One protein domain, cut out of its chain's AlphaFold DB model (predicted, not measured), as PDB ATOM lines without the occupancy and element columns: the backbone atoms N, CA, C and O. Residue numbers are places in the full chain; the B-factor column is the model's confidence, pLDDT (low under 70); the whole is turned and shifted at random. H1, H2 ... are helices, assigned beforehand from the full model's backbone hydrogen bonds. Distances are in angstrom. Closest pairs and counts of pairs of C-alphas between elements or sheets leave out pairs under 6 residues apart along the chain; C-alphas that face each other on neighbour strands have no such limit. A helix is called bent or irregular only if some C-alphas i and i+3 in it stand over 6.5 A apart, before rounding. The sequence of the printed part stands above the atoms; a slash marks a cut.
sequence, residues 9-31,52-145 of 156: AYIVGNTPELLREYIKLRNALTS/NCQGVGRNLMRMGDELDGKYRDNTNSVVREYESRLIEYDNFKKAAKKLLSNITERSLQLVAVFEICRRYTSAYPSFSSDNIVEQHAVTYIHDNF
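What this domain is: This is residues 9 to 31 and 52 to 145 of the 156 residues of an uncharacterized protein of Octopus bimaculoides (UniProt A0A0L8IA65). H5 runs through the middle as a core helix, and H2, the bent H3, H4 and H7 wrap round it, most of them crossing it; H7 runs nearly alongside. The short H1 and H6 lie farthest out. The printed part has 117 residues with seven named helices, H1 to H7 in order, and no named strand: all helix. It is compact and rounded, with a radius of gyration of the C-alphas of 12.9 A and spans of 35 by 32 by 31 A.

Where its parts are: H1, residues 9 to 13, begins at C-alpha 9 (112.459, 102.654, 115.480). H2 is residues 15 to 31, 24.3 A. H3, residues 53 to 85, was assigned as one helix by its hydrogen bonds but is bent, with C-alphas 70 and 73 8.5 A apart; its arms are H3a, residues 53 to 70, 25.6 A, and H3b, residues 73 to 85, 19.5 A, itself irregular, with C-alphas 81 and 84 8.4 A apart. H4 is residues 89 to 100, H5 106 to 123, 26.6 A, H6 125 to 128, and H7 132 to 144, ending at C-alpha 144 (121.121, 93.641, 117.111).

How they stand to each other: H5, the hub, has a kink of 27 degrees near residue 114. Its residues 114 to 122 touch H2, closest at C-alphas 118 and 23, 5.3 A. H3a is about perpendicular to H5, 88 degrees; C-alphas 64 and 111 are closest, 6.1 A. H3b and H4 form a hairpin, closest at C-alphas 78 and 95, 6.0 A. H4 touches H5, closest at C-alphas 100 and 109, 5.8 A. H7 touches H5 at a shallow tilt of 15 degrees, opposite ways, closest at C-alphas 134 and 117, 5.9 A. H1 is close to but not clearly touching H7, with C-alphas 12 and 142 closest, 5.9 A, and H6 likewise to H5, with C-alphas 128 and 121 closest, 5.3 A. Every O i to N i+4 pair is within hydrogen-bond range in H1, H2, H3a, H4 and H7, with 7 of 9 in H3b and 11 of 14 in H5; H6 is too short for one.

The domain as a whole: C-alphas 52 and 81 are farthest apart, 36.2 A. Residues 32 to 51 are not printed, and C-alphas 31 and 52 are 24.9 A apart across the cut. The links printed whole are tight. The pLDDT is under 70 at residues 29 to 31, 52 to 56 and 127 to 129.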
ATOM      1  N   ALA A   9     111.992 101.997 116.702       72.31
ATOM      2  CA  ALA A   9     112.459 102.654 115.480       72.31
ATOM      3  C   ALA A   9     113.112 104.025 115.751       72.31
ATOM      4  O   ALA A   9     114.101 104.380 115.111       72.31
ATOM      5  N   TYR A  10     112.597 104.777 116.731       77.94
ATOM      6  CA  TYR A  10     113.206 106.029 117.181       77.94
ATOM      7  C   TYR A  10     114.541 105.774 117.890       77.94
ATOM      8  O   TYR A  10     115.485 106.529 117.675       77.94
ATOM      9  N   ILE A  11     114.641 104.703 118.688       76.00
ATOM     10  CA  ILE A  11     115.897 104.297 119.337       76.00
ATOM     11  C   ILE A  11     116.964 104.021 118.279       76.00
ATOM     12  O   ILE A  11     118.008 104.663 118.310       76.00
ATOM     13  N   VAL A  12     116.693 103.130 117.320       76.38
ATOM     14  CA  VAL A  12     117.666 102.778 116.271       76.38
ATOM     15  C   VAL A  12     118.072 104.019 115.474       76.38
ATOM     16  O   VAL A  12     119.255 104.292 115.331       76.38
ATOM     17  N   GLY A  13     117.115 104.840 115.034       79.19
ATOM     18  CA  GLY A  13     117.414 106.027 114.225       79.19
ATOM     19  C   GLY A  13     118.170 107.152 114.947       79.19
ATOM     20  O   GLY A  13     118.719 108.015 114.272       79.19
ATOM     21  N   ASN A  14     118.195 107.161 116.285       83.94
ATOM     22  CA  ASN A  14     118.792 108.236 117.092       83.94
ATOM     23  C   ASN A  14     119.777 107.704 118.147       83.94
ATOM     24  O   ASN A  14     120.066 108.385 119.132       83.94
ATOM     25  N   THR A  15     120.269 106.468 118.001       86.44
ATOM     26  CA  THR A  15     121.143 105.835 119.005       86.44
ATOM     27  C   THR A  15     122.369 106.694 119.360       86.44
ATOM     28  O   THR A  15     122.634 106.839 120.557       86.44
ATOM     29  N   PRO A  16     123.088 107.321 118.403       87.81
ATOM     30  CA  PRO A  16     124.227 108.186 118.720       87.81
ATOM     31  C   PRO A  16     123.858 109.378 119.617       87.81
ATOM     32  O   PRO A  16     124.553 109.674 120.591       87.81
ATOM     33  N   GLU A  17     122.756 110.063 119.312       86.44
ATOM     34  CA  GLU A  17     122.272 111.222 120.061       86.44
ATOM     35  C   GLU A  17     121.793 110.825 121.457       86.44
ATOM     36  O   GLU A  17     122.100 111.508 122.436       86.44
ATOM     37  N   LEU A  18     121.076 109.702 121.556       86.56
ATOM     38  CA  LEU A  18     120.577 109.161 122.818       86.56
ATOM     39  C   LEU A  18     121.717 108.747 123.746       86.56
ATOM     40  O   LEU A  18     121.689 109.083 124.931       86.56
ATOM     41  N   LEU A  19     122.734 108.070 123.209       88.50
ATOM     42  CA  LEU A  19     123.918 107.667 123.959       88.50
ATOM     43  C   LEU A  19     124.694 108.885 124.472       88.50
ATOM     44  O   LEU A  19     125.033 108.949 125.654       88.50
ATOM     45  N   ARG A  20     124.931 109.878 123.608       86.81
ATOM     46  CA  ARG A  20     125.638 111.110 123.987       86.81
ATOM     47  C   ARG A  20     124.908 111.856 125.101       86.81
ATOM     48  O   ARG A  20     125.537 112.276 126.072       86.81
ATOM     49  N   GLU A  21     123.593 112.019 124.971       85.50
ATOM     50  CA  GLU A  21     122.792 112.712 125.982       85.50
ATOM     51  C   GLU A  21     122.746 111.917 127.296       85.50
ATOM     52  O   GLU A  21     122.890 112.503 128.368       85.50
ATOM     53  N   TYR A  22     122.644 110.584 127.231       87.31
ATOM     54  CA  TYR A  22     122.708 109.721 128.410       87.31
ATOM     55  C   TYR A  22     124.031 109.865 129.172       87.31
ATOM     56  O   TYR A  22     124.015 110.140 130.373       87.31
ATOM     57  N   ILE A  23     125.175 109.734 128.487       87.56
ATOM     58  CA  ILE A  23     126.504 109.860 129.107       87.56
ATOM     59  C   ILE A  23     126.656 111.236 129.760       87.56
ATOM     60  O   ILE A  23     127.059 111.333 130.920       87.56
ATOM     61  N   LYS A  24     126.274 112.303 129.048       85.06
ATOM     62  CA  LYS A  24     126.328 113.678 129.555       85.06
ATOM     63  C   LYS A  24     125.516 113.850 130.842       85.06
ATOM     64  O   LYS A  24     126.042 114.378 131.820       85.06
ATOM     65  N   LEU A  25     124.253 113.415 130.852       83.88
ATOM     66  CA  LEU A  25     123.369 113.555 132.013       83.88
ATOM     67  C   LEU A  25     123.875 112.742 133.215       83.88
ATOM     68  O   LEU A  25     123.906 113.246 134.338       83.88
ATOM     69  N   ARG A  26     124.328 111.507 132.983       82.81
ATOM     70  CA  ARG A  26     124.804 110.610 134.048       82.81
ATOM     71  C   ARG A  26     126.146 111.048 134.637       82.81
ATOM     72  O   ARG A  26     126.354 110.917 135.844       82.81
ATOM     73  N   ASN A  27     127.051 111.584 133.819       81.19
ATOM     74  CA  ASN A  27     128.331 112.111 134.301       81.19
ATOM     75  C   ASN A  27     128.138 113.406 135.100       81.19
ATOM     76  O   ASN A  27     128.761 113.563 136.147       81.19
ATOM     77  N   ALA A  28     127.217 114.282 134.678       76.50
ATOM     78  CA  ALA A  28     126.864 115.481 135.441       76.50
ATOM     79  C   ALA A  28     126.336 115.145 136.848       76.50
ATOM     80  O   ALA A  28     126.691 115.818 137.810       76.50
ATOM     81  N   LEU A  29     125.552 114.070 136.984       66.44
ATOM     82  CA  LEU A  29     125.062 113.607 138.287       66.44
ATOM     83  C   LEU A  29     126.158 113.005 139.167       66.44
ATOM     84  O   LEU A  29     126.153 113.213 140.378       66.44
ATOM     85  N   THR A  30     127.115 112.293 138.571       56.75
ATOM     86  CA  THR A  30     128.254 111.738 139.324       56.75
ATOM     87  C   THR A  30     129.114 112.870 139.897       56.75
ATOM     88  O   THR A  30     129.462 112.831 141.070       56.75
ATOM     89  N   SER A  31     129.326 113.942 139.122       51.59
ATOM     90  CA  SER A  31     130.026 115.151 139.579       51.59
ATOM     91  C   SER A  31     129.331 115.853 140.753       51.59
ATOM     92  O   SER A  31     130.014 116.399 141.607       51.59
ATOM     93  N   ASN A  52     111.603 117.854 123.180       48.22
ATOM     94  CA  ASN A  52     111.486 116.401 122.948       48.22
ATOM     95  C   ASN A  52     112.661 115.604 123.538       48.22
ATOM     96  O   ASN A  52     112.441 114.579 124.178       48.22
ATOM     97  N   CYS A  53     113.898 116.104 123.444       48.41
ATOM     98  CA  CYS A  53     115.071 115.412 123.993       48.41
ATOM     99  C   CYS A  53     115.090 115.375 125.533       48.41
ATOM    100  O   CYS A  53     115.623 114.434 126.109       48.41
ATOM    101  N   GLN A  54     114.454 116.336 126.218       56.38
ATOM    102  CA  GLN A  54     114.372 116.328 127.686       56.38
ATOM    103  C   GLN A  54     113.495 115.201 128.247       56.38
ATOM    104  O   GLN A  54     113.820 114.634 129.289       56.38
ATOM    105  N   GLY A  55     112.368 114.890 127.593       61.00
ATOM    106  CA  GLY A  55     111.497 113.789 128.016       61.00
ATOM    107  C   GLY A  55     112.212 112.448 127.880       61.00
ATOM    108  O   GLY A  55     112.235 111.648 128.813       61.00
ATOM    109  N   VAL A  56     112.895 112.272 126.750       68.44
ATOM    110  CA  VAL A  56     113.705 111.090 126.455       68.44
ATOM    111  C   VAL A  56     114.896 110.958 127.410       68.44
ATOM    112  O   VAL A  56     115.077 109.900 128.006       68.44
ATOM    113  N   GLY A  57     115.655 112.034 127.634       70.00
ATOM    114  CA  GLY A  57     116.787 112.047 128.564       70.00
ATOM    115  C   GLY A  57     116.379 111.731 130.005       70.00
ATOM    116  O   GLY A  57     117.029 110.920 130.657       70.00
ATOM    117  N   ARG A  58     115.256 112.282 130.494       73.12
ATOM    118  CA  ARG A  58     114.714 111.948 131.827       73.12
ATOM    119  C   ARG A  58     114.299 110.481 131.947       73.12
ATOM    120  O   ARG A  58     114.529 109.872 132.988       73.12
ATOM    121  N   ASN A  59     113.725 109.903 130.893       78.75
ATOM    122  CA  ASN A  59     113.358 108.487 130.896       78.75
ATOM    123  C   ASN A  59     114.592 107.583 130.873       78.75
ATOM    124  O   ASN A  59     114.643 106.626 131.644       78.75
ATOM    125  N   LEU A  60     115.602 107.906 130.059       82.50
ATOM    126  CA  LEU A  60     116.883 107.193 130.053       82.50
ATOM    127  C   LEU A  60     117.577 107.273 131.418       82.50
ATOM    128  O   LEU A  60     118.076 106.266 131.905       82.50
ATOM    129  N   MET A  61     117.537 108.439 132.066       84.19
ATOM    130  CA  MET A  61     118.037 108.629 133.429       84.19
ATOM    131  C   MET A  61     117.331 107.722 134.438       84.19
ATOM    132  O   MET A  61     117.994 106.949 135.125       84.19
ATOM    133  N   ARG A  62     115.992 107.749 134.473       84.75
ATOM    134  CA  ARG A  62     115.193 106.903 135.372       84.75
ATOM    135  C   ARG A  62     115.488 105.417 135.165       84.75
ATOM    136  O   ARG A  62     115.599 104.674 136.133       84.75
ATOM    137  N   MET A  63     115.611 104.983 133.912       86.62
ATOM    138  CA  MET A  63     115.964 103.600 133.584       86.62
ATOM    139  C   MET A  63     117.408 103.265 133.978       86.62
ATOM    140  O   MET A  63     117.665 102.146 134.402       86.62
ATOM    141  N   GLY A  64     118.341 104.217 133.895       88.38
ATOM    142  CA  GLY A  64     119.705 104.043 134.398       88.38
ATOM    143  C   GLY A  64     119.747 103.873 135.916       88.38
ATOM    144  O   GLY A  64     120.484 103.032 136.424       88.38
ATOM    145  N   ASP A  65     118.934 104.633 136.650       88.94
ATOM    146  CA  ASP A  65     118.825 104.506 138.107       88.94
ATOM    147  C   ASP A  65     118.170 103.174 138.499       88.94
ATOM    148  O   ASP A  65     118.621 102.502 139.427       88.94
ATOM    149  N   GLU A  66     117.146 102.749 137.754       90.44
ATOM    150  CA  GLU A  66     116.509 101.441 137.929       90.44
ATOM    151  C   GLU A  66     117.482 100.287 137.635       90.44
ATOM    152  O   GLU A  66     117.559  99.328 138.408       90.44
ATOM    153  N   LEU A  67     118.268 100.403 136.558       91.56
ATOM    154  CA  LEU A  67     119.330  99.463 136.218       91.56
ATOM    155  C   LEU A  67     120.360  99.377 137.349       91.56
ATOM    156  O   LEU A  67     120.738  98.278 137.740       91.56
ATOM    157  N   ASP A  68     120.797 100.505 137.908       90.12
ATOM    158  CA  ASP A  68     121.734 100.497 139.031       90.12
ATOM    159  C   ASP A  68     121.129  99.913 140.308       90.12
ATOM    160  O   ASP A  68     121.809  99.186 141.028       90.12
ATOM    161  N   GLY A  69     119.854 100.178 140.590       89.25
ATOM    162  CA  GLY A  69     119.178  99.605 141.751       89.25
ATOM    163  C   GLY A  69     119.123  98.074 141.714       89.25
ATOM    164  O   GLY A  69     119.227  97.434 142.758       89.25
ATOM    165  N   LYS A  70     118.983  97.485 140.520       91.75
ATOM    166  CA  LYS A  70     118.798  96.035 140.336       91.75
ATOM    167  C   LYS A  70     120.068  95.282 139.934       91.75
ATOM    168  O   LYS A  70     120.250  94.134 140.328       91.75
ATOM    169  N   TYR A  71     120.937  95.909 139.144       90.75
ATOM    170  CA  TYR A  71     122.003  95.234 138.395       90.75
ATOM    171  C   TYR A  71     123.387  95.871 138.550       90.75
ATOM    172  O   TYR A  71     124.320  95.427 137.882       90.75
ATOM    173  N   ARG A  72     123.573  96.872 139.425       89.81
ATOM    174  CA  ARG A  72     124.848  97.606 139.574       89.81
ATOM    175  C   ARG A  72     126.074  96.705 139.684       89.81
ATOM    176  O   ARG A  72     127.058  96.965 138.990       89.81
ATOM    177  N   ASP A  73     126.026  95.680 140.533       89.38
ATOM    178  CA  ASP A  73     127.169  94.792 140.775       89.38
ATOM    179  C   ASP A  73     127.496  93.941 139.551       89.38
ATOM    180  O   ASP A  73     128.664  93.810 139.184       89.38
ATOM    181  N   ASN A  74     126.471  93.442 138.860       89.44
ATOM    182  CA  ASN A  74     126.636  92.729 137.599       89.44
ATOM    183  C   ASN A  74     127.231  93.648 136.522       89.44
ATOM    184  O   ASN A  74     128.214  93.288 135.879       89.44
ATOM    185  N   THR A  75     126.703  94.865 136.374       88.38
ATOM    186  CA  THR A  75     127.223  95.860 135.427       88.38
ATOM    187  C   THR A  75     128.673  96.230 135.734       88.38
ATOM    188  O   THR A  75     129.501  96.261 134.830       88.38
ATOM    189  N   ASN A  76     129.022  96.431 137.009       88.50
ATOM    190  CA  ASN A  76     130.400  96.694 137.430       88.50
ATOM    191  C   ASN A  76     131.321  95.507 137.146       88.50
ATOM    192  O   ASN A  76     132.421  95.695 136.636       88.50
ATOM    193  N   SER A  77     130.880  94.294 137.481       90.69
ATOM    194  CA  SER A  77     131.662  93.076 137.288       90.69
ATOM    195  C   SER A  77     131.961  92.833 135.811       90.69
ATOM    196  O   SER A  77     133.122  92.621 135.462       90.69
ATOM    197  N   VAL A  78     130.951  92.935 134.941       90.81
ATOM    198  CA  VAL A  78     131.135  92.742 133.498       90.81
ATOM    199  C   VAL A  78     132.020  93.835 132.911       90.81
ATOM    200  O   VAL A  78     132.962  93.514 132.195       90.81
ATOM    201  N   VAL A  79     131.791  95.114 133.230       88.44
ATOM    202  CA  VAL A  79     132.647  96.187 132.700       88.44
ATOM    203  C   VAL A  79     134.100  95.983 133.129       88.44
ATOM    204  O   VAL A  79     134.967  96.015 132.265       88.44
ATOM    205  N   ARG A  80     134.371  95.671 134.406       89.00
ATOM    206  CA  ARG A  80     135.733  95.400 134.915       89.00
ATOM    207  C   ARG A  80     136.421  94.218 134.228       89.00
ATOM    208  O   ARG A  80     137.623  94.255 133.999       89.00
ATOM    209  N   GLU A  81     135.681  93.170 133.876       91.62
ATOM    210  CA  GLU A  81     136.230  91.992 133.184       91.62
ATOM    211  C   GLU A  81     136.767  92.320 131.777       91.62
ATOM    212  O   GLU A  81     137.763  91.737 131.325       91.62
ATOM    213  N   TYR A  82     136.122  93.259 131.083       88.62
ATOM    214  CA  TYR A  82     136.467  93.646 129.711       88.62
ATOM    215  C   TYR A  82     137.171  95.003 129.618       88.62
ATOM    216  O   TYR A  82     137.615  95.363 128.534       88.62
ATOM    217  N   GLU A  83     137.313  95.717 130.731       81.19
ATOM    218  CA  GLU A  83     137.603  97.147 130.837       81.19
ATOM    219  C   GLU A  83     138.703  97.654 129.890       81.19
ATOM    220  O   GLU A  83     138.434  98.466 129.008       81.19
ATOM    221  N   SER A  84     139.917  97.111 129.982       80.56
ATOM    222  CA  SER A  84     141.061  97.521 129.149       80.56
ATOM    223  C   SER A  84     140.963  97.104 127.677       80.56
ATOM    224  O   SER A  84     141.777  97.523 126.857       80.56
ATOM    225  N   ARG A  85     139.982  96.267 127.332       88.00
ATOM    226  CA  ARG A  85     139.815  95.637 126.018       88.00
ATOM    227  C   ARG A  85     138.535  96.066 125.307       88.00
ATOM    228  O   ARG A  85     138.297  95.619 124.187       88.00
ATOM    229  N   LEU A  86     137.723  96.937 125.916       89.44
ATOM    230  CA  LEU A  86     136.473  97.441 125.330       89.44
ATOM    231  C   LEU A  86     136.686  98.267 124.052       89.44
ATOM    232  O   LEU A  86     135.737  98.448 123.296       89.44
ATOM    233  N   ILE A  87     137.918  98.706 123.771       88.88
ATOM    234  CA  ILE A  87     138.300  99.319 122.486       88.88
ATOM    235  C   ILE A  87     138.184  98.347 121.303       88.88
ATOM    236  O   ILE A  87     138.052  98.782 120.161       88.88
ATOM    237  N   GLU A  88     138.209  97.037 121.557       91.44
ATOM    238  CA  GLU A  88     137.989  96.006 120.546       91.44
ATOM    239  C   GLU A  88     136.498  95.655 120.484       91.44
ATOM    240  O   GLU A  88     135.910  95.204 121.475       91.44
ATOM    241  N   TYR A  89     135.893  95.780 119.298       91.56
ATOM    242  CA  TYR A  89     134.459  95.529 119.104       91.56
ATOM    243  C   TYR A  89     134.023  94.132 119.575       91.56
ATOM    244  O   TYR A  89     132.948  93.962 120.146       91.56
ATOM    245  N   ASP A  90     134.866  93.112 119.399       92.81
ATOM    246  CA  ASP A  90     134.552  91.749 119.836       92.81
ATOM    247  C   ASP A  90     134.436  91.611 121.357       92.81
ATOM    248  O   ASP A  90     133.582  90.868 121.847       92.81
ATOM    249  N   ASN A  91     135.251  92.340 122.119       93.62
ATOM    250  CA  ASN A  91     135.151  92.350 123.577       93.62
ATOM    251  C   ASN A  91     133.977  93.206 124.044       93.62
ATOM    252  O   ASN A  91     133.283  92.804 124.977       93.62
ATOM    253  N   PHE A  92     133.687  94.309 123.347       94.19
ATOM    254  CA  PHE A  92     132.456  95.065 123.568       94.19
ATOM    255  C   PHE A  92     131.215  94.176 123.389       94.19
ATOM    256  O   PHE A  92     130.376  94.103 124.286       94.19
ATOM    257  N   LYS A  93     131.130  93.413 122.288       94.56
ATOM    258  CA  LYS A  93     130.040  92.452 122.042       94.56
ATOM    259  C   LYS A  93     129.909  91.428 123.166       94.56
ATOM    260  O   LYS A  93     128.801  91.159 123.617       94.56
ATOM    261  N   LYS A  94     131.019  90.844 123.629       94.00
ATOM    262  CA  LYS A  94     131.003  89.871 124.738       94.00
ATOM    263  C   LYS A  94     130.484  90.500 126.032       94.00
ATOM    264  O   LYS A  94     129.638  89.894 126.689       94.00
ATOM    265  N   ALA A  95     130.935  91.710 126.361       93.19
ATOM    266  CA  ALA A  95     130.461  92.454 127.525       93.19
ATOM    267  C   ALA A  95     128.956  92.756 127.425       93.19
ATOM    268  O   ALA A  95     128.206  92.454 128.353       93.19
ATOM    269  N   ALA A  96     128.503  93.270 126.278       93.25
ATOM    270  CA  ALA A  96     127.096  93.553 126.025       93.25
ATOM    271  C   ALA A  96     126.239  92.290 126.174       93.25
ATOM    272  O   ALA A  96     125.298  92.283 126.959       93.25
ATOM    273  N   LYS A  97     126.606  91.180 125.525       92.25
ATOM    274  CA  LYS A  97     125.880  89.904 125.642       92.25
ATOM    275  C   LYS A  97     125.775  89.411 127.079       92.25
ATOM    276  O   LYS A  97     124.692  89.033 127.513       92.25
ATOM    277  N   LYS A  98     126.890  89.431 127.817       92.38
ATOM    278  CA  LYS A  98     126.937  88.977 129.212       92.38
ATOM    279  C   LYS A  98     126.057  89.835 130.122       92.38
ATOM    280  O   LYS A  98     125.448  89.324 131.056       92.38
ATOM    281  N   LEU A  99     125.968  91.136 129.846       90.38
ATOM    282  CA  LEU A  99     125.043  92.022 130.547       90.38
ATOM    283  C   LEU A  99     123.591  91.720 130.191       90.38
ATOM    284  O   LEU A  99     122.772  91.522 131.086       90.38
ATOM    285  N   LEU A 100     123.289  91.630 128.899       91.38
ATOM    286  CA  LEU A 100     121.938  91.395 128.397       91.38
ATOM    287  C   LEU A 100     121.363  90.044 128.842       91.38
ATOM    288  O   LEU A 100     120.170  89.969 129.116       91.38
ATOM    289  N   SER A 101     122.187  88.999 128.984       89.88
ATOM    290  CA  SER A 101     121.734  87.687 129.470       89.88
ATOM    291  C   SER A 101     121.295  87.691 130.937       89.88
ATOM    292  O   SER A 101     120.530  86.821 131.342       89.88
ATOM    293  N   ASN A 102     121.780  88.650 131.731       87.44
ATOM    294  CA  ASN A 102     121.481  88.758 133.161       87.44
ATOM    295  C   ASN A 102     120.355  89.761 133.461       87.44
ATOM    296  O   ASN A 102     119.849  89.787 134.582       87.44
ATOM    297  N   ILE A 103     119.959  90.578 132.480       87.50
ATOM    298  CA  ILE A 103     118.917  91.600 132.617       87.50
ATOM    299  C   ILE A 103     117.650  91.092 131.939       87.50
ATOM    300  O   ILE A 103     117.607  90.933 130.717       87.50
ATOM    301  N   THR A 104     116.612  90.841 132.732       82.06
ATOM    302  CA  THR A 104     115.351  90.268 132.247       82.06
ATOM    303  C   THR A 104     114.391  91.339 131.728       82.06
ATOM    304  O   THR A 104     113.591  91.057 130.834       82.06
ATOM    305  N   GLU A 105     114.471  92.576 132.227       85.38
ATOM    306  CA  GLU A 105     113.652  93.682 131.738       85.38
ATOM    307  C   GLU A 105     114.207  94.264 130.436       85.38
ATOM    308  O   GLU A 105     115.233  94.948 130.401       85.38
ATOM    309  N   ARG A 106     113.460  94.061 129.347       78.06
ATOM    310  CA  ARG A 106     113.818  94.539 128.001       78.06
ATOM    311  C   ARG A 106     114.038  96.050 127.926       78.06
ATOM    312  O   ARG A 106     114.903  96.509 127.188       78.06
ATOM    313  N   SER A 107     113.300  96.829 128.716       76.00
ATOM    314  CA  SER A 107     113.468  98.286 128.792       76.00
ATOM    315  C   SER A 107     114.835  98.704 129.347       76.00
ATOM    316  O   SER A 107     115.362  99.738 128.947       76.00
ATOM    317  N   LEU A 108     115.434  97.900 130.235       87.06
ATOM    318  CA  LEU A 108     116.722  98.199 130.869       87.06
ATOM    319  C   LEU A 108     117.915  97.730 130.032       87.06
ATOM    320  O   LEU A 108     119.014  98.260 130.170       87.06
ATOM    321  N   GLN A 109     117.699  96.775 129.130       88.25
ATOM    322  CA  GLN A 109     118.734  96.209 128.269       88.25
ATOM    323  C   GLN A 109     119.410  97.253 127.364       88.25
ATOM    324  O   GLN A 109     120.634  97.261 127.250       88.25
ATOM    325  N   LEU A 110     118.646  98.183 126.774       88.12
ATOM    326  CA  LEU A 110     119.214  99.298 126.001       88.12
ATOM    327  C   LEU A 110     120.143 100.161 126.863       88.12
ATOM    328  O   LEU A 110     121.268 100.473 126.476       88.12
ATOM    329  N   VAL A 111     119.672 100.518 128.056       90.06
ATOM    330  CA  VAL A 111     120.416 101.376 128.982       90.06
ATOM    331  C   VAL A 111     121.655 100.667 129.519       90.06
ATOM    332  O   VAL A 111     122.680 101.306 129.724       90.06
ATOM    333  N   ALA A 112     121.622  99.342 129.655       91.75
ATOM    334  CA  ALA A 112     122.791  98.558 130.033       91.75
ATOM    335  C   ALA A 112     123.932  98.666 129.015       91.75
ATOM    336  O   ALA A 112     125.087  98.786 129.415       91.75
ATOM    337  N   VAL A 113     123.626  98.694 127.712       93.62
ATOM    338  CA  VAL A 113     124.641  98.911 126.666       93.62
ATOM    339  C   VAL A 113     125.216 100.329 126.748       93.62
ATOM    340  O   VAL A 113     126.431 100.511 126.650       93.62
ATOM    341  N   PHE A 114     124.375 101.337 126.999       92.62
ATOM    342  CA  PHE A 114     124.842 102.713 127.212       92.62
ATOM    343  C   PHE A 114     125.722 102.844 128.460       92.62
ATOM    344  O   PHE A 114     126.704 103.590 128.470       92.62
ATOM    345  N   GLU A 115     125.410 102.087 129.508       92.50
ATOM    346  CA  GLU A 115     126.139 102.107 130.771       92.50
ATOM    347  C   GLU A 115     127.559 101.526 130.648       92.50
ATOM    348  O   GLU A 115     128.464 102.009 131.332       92.50
ATOM    349  N   ILE A 116     127.799 100.577 129.728       92.06
ATOM    350  CA  ILE A 116     129.158 100.115 129.378       92.06
ATOM    351  C   ILE A 116     130.006 101.299 128.898       92.06
ATOM    352  O   ILE A 116     131.109 101.517 129.401       92.06
ATOM    353  N   CYS A 117     129.471 102.098 127.969       90.81
ATOM    354  CA  CYS A 117     130.166 103.265 127.423       90.81
ATOM    355  C   CYS A 117     130.405 104.320 128.494       90.81
ATOM    356  O   CYS A 117     131.515 104.828 128.634       90.81
ATOM    357  N   ARG A 118     129.374 104.630 129.289       90.25
ATOM    358  CA  ARG A 118     129.484 105.611 130.371       90.25
ATOM    359  C   ARG A 118     130.597 105.234 131.344       90.25
ATOM    360  O   ARG A 118     131.449 106.056 131.646       90.25
ATOM    361  N   ARG A 119     130.629 103.984 131.815       88.19
ATOM    362  CA  ARG A 119     131.647 103.531 132.777       88.19
ATOM    363  C   ARG A 119     133.044 103.505 132.171       88.19
ATOM    364  O   ARG A 119     133.973 103.961 132.828       88.19
ATOM    365  N   TYR A 120     133.177 103.050 130.926       86.81
ATOM    366  CA  TYR A 120     134.456 103.083 130.221       86.81
ATOM    367  C   TYR A 120     134.973 104.518 130.056       86.81
ATOM    368  O   TYR A 120     136.103 104.813 130.421       86.81
ATOM    369  N   THR A 121     134.137 105.438 129.574       84.38
ATOM    370  CA  THR A 121     134.524 106.843 129.352       84.38
ATOM    371  C   THR A 121     134.816 107.586 130.653       84.38
ATOM    372  O   THR A 121     135.708 108.430 130.676       84.38
ATOM    373  N   SER A 122     134.129 107.248 131.753       83.44
ATOM    374  CA  SER A 122     134.475 107.749 133.089       83.44
ATOM    375  C   SER A 122     135.830 107.229 133.586       83.44
ATOM    376  O   SER A 122     136.574 107.988 134.198       83.44
ATOM    377  N   ALA A 123     136.156 105.954 133.344       82.31
ATOM    378  CA  ALA A 123     137.413 105.342 133.789       82.31
ATOM    379  C   ALA A 123     138.614 105.721 132.900       82.31
ATOM    380  O   ALA A 123     139.737 105.848 133.388       82.31
ATOM    381  N   TYR A 124     138.372 105.952 131.607       81.88
ATOM    382  CA  TYR A 124     139.380 106.248 130.584       81.88
ATOM    383  C   TYR A 124     139.060 107.541 129.820       81.88
ATOM    384  O   TYR A 124     138.909 107.520 128.594       81.88
ATOM    385  N   PRO A 125     138.995 108.700 130.501       75.38
ATOM    386  CA  PRO A 125     138.643 109.966 129.863       75.38
ATOM    387  C   PRO A 125     139.614 110.333 128.735       75.38
ATOM    388  O   PRO A 125     139.190 110.854 127.708       75.38
ATOM    389  N   SER A 126     140.894 109.973 128.855       70.50
ATOM    390  CA  SER A 126     141.911 110.188 127.817       70.50
ATOM    391  C   SER A 126     141.650 109.438 126.504       70.50
ATOM    392  O   SER A 126     142.177 109.844 125.477       70.50
ATOM    393  N   PHE A 127     140.861 108.358 126.530       64.88
ATOM    394  CA  PHE A 127     140.496 107.559 125.352       64.88
ATOM    395  C   PHE A 127     139.076 107.867 124.847       64.88
ATOM    396  O   PHE A 127     138.673 107.403 123.781       64.88
ATOM    397  N   SER A 128     138.314 108.677 125.591       64.00
ATOM    398  CA  SER A 128     136.950 109.083 125.228       64.00
ATOM    399  C   SER A 128     136.893 110.038 124.029       64.00
ATOM    400  O   SER A 128     135.880 110.094 123.337       64.00
ATOM    401  N   SER A 129     137.981 110.759 123.725       63.47
ATOM    402  CA  SER A 129     138.039 111.685 122.582       63.47
ATOM    403  C   SER A 129     137.842 110.987 121.240       63.47
ATOM    404  O   SER A 129     137.305 111.584 120.305       63.47
ATOM    405  N   ASP A 130     138.236 109.718 121.157       74.50
ATOM    406  CA  ASP A 130     138.196 108.951 119.915       74.50
ATOM    407  C   ASP A 130     136.801 108.350 119.666       74.50
ATOM    408  O   ASP A 130     136.522 107.858 118.573       74.50
ATOM    409  N   ASN A 131     135.901 108.428 120.658       82.25
ATOM    410  CA  ASN A 131     134.529 107.908 120.637       82.25
ATOM    411  C   ASN A 131     134.419 106.430 120.197       82.25
ATOM    412  O   ASN A 131     133.388 106.005 119.672       82.25
ATOM    413  N   ILE A 132     135.492 105.643 120.350       88.25
ATOM    414  CA  ILE A 132     135.582 104.277 119.809       88.25
ATOM    415  C   ILE A 132     134.545 103.365 120.473       88.25
ATOM    416  O   ILE A 132     133.855 102.602 119.799       88.25
ATOM    417  N   VAL A 133     134.400 103.451 121.795       88.94
ATOM    418  CA  VAL A 133     133.474 102.586 122.541       88.94
ATOM    419  C   VAL A 133     132.021 103.001 122.303       88.94
ATOM    420  O   VAL A 133     131.144 102.146 122.188       88.94
ATOM    421  N   GLU A 134     131.760 104.294 122.123       91.69
ATOM    422  CA  GLU A 134     130.457 104.805 121.707       91.69
ATOM    423  C   GLU A 134     130.080 104.325 120.301       91.69
ATOM    424  O   GLU A 134     128.937 103.922 120.079       91.69
ATOM    425  N   GLN A 135     131.031 104.302 119.359       91.56
ATOM    426  CA  GLN A 135     130.821 103.730 118.023       91.56
ATOM    427  C   GLN A 135     130.496 102.233 118.090       91.56
ATOM    428  O   GLN A 135     129.610 101.771 117.364       91.56
ATOM    429  N   HIS A 136     131.143 101.484 118.987       93.75
ATOM    430  CA  HIS A 136     130.829 100.070 119.216       93.75
ATOM    431  C   HIS A 136     129.409  99.877 119.739       93.75
ATOM    432  O   HIS A 136     128.702  99.003 119.243       93.75
ATOM    433  N   ALA A 137     128.954 100.708 120.677       92.06
ATOM    434  CA  ALA A 137     127.577 100.651 121.165       92.06
ATOM    435  C   ALA A 137     126.550 100.971 120.081       92.06
ATOM    436  O   ALA A 137     125.568 100.242 119.947       92.06
ATOM    437  N   VAL A 138     126.783 102.027 119.295       91.88
ATOM    438  CA  VAL A 138     125.913 102.393 118.168       91.88
ATOM    439  C   VAL A 138     125.824 101.237 117.176       91.88
ATOM    440  O   VAL A 138     124.724 100.802 116.845       91.88
ATOM    441  N   THR A 139     126.972 100.701 116.755       92.94
ATOM    442  CA  THR A 139     127.042  99.573 115.816       92.94
ATOM    443  C   THR A 139     126.322  98.352 116.383       92.94
ATOM    444  O   THR A 139     125.458  97.783 115.724       92.94
ATOM    445  N   TYR A 140     126.585  98.003 117.643       92.69
ATOM    446  CA  TYR A 140     125.955  96.860 118.297       92.69
ATOM    447  C   TYR A 140     124.429  96.984 118.361       92.69
ATOM    448  O   TYR A 140     123.722  96.014 118.092       92.69
ATOM    449  N   ILE A 141     123.913  98.168 118.703       90.62
ATOM    450  CA  ILE A 141     122.472  98.432 118.764       90.62
ATOM    451  C   ILE A 141     121.859  98.392 117.366       90.62
ATOM    452  O   ILE A 141     120.819  97.773 117.194       90.62
ATOM    453  N   HIS A 142     122.492  98.986 116.356       89.44
ATOM    454  CA  HIS A 142     121.979  98.928 114.985       89.44
ATOM    455  C   HIS A 142     121.944  97.497 114.434       89.44
ATOM    456  O   HIS A 142     120.983  97.127 113.762       89.44
ATOM    457  N   ASP A 143     122.962  96.693 114.742       89.44
ATOM    458  CA  ASP A 143     123.074  95.315 114.262       89.44
ATOM    459  C   ASP A 143     122.101  94.363 114.974       89.44
ATOM    460  O   ASP A 143     121.654  93.386 114.374       89.44
ATOM    461  N   ASN A 144     121.795  94.620 116.255       88.94
ATOM    462  CA  ASN A 144     121.121  93.641 117.111       88.94
ATOM    463  C   ASN A 144     119.784  94.104 117.701       88.94
ATOM    464  O   ASN A 144     119.032  93.264 118.183       88.94
ATOM    465  N   PHE A 145     119.456  95.395 117.706       87.44
ATOM    466  CA  PHE A 145     118.192  95.891 118.250       87.44
ATOM    467  C   PHE A 145     117.152  96.036 117.139       87.44
ATOM    468  O   PHE A 145     117.306  96.797 116.184       87.44
TER     469      PHE A 145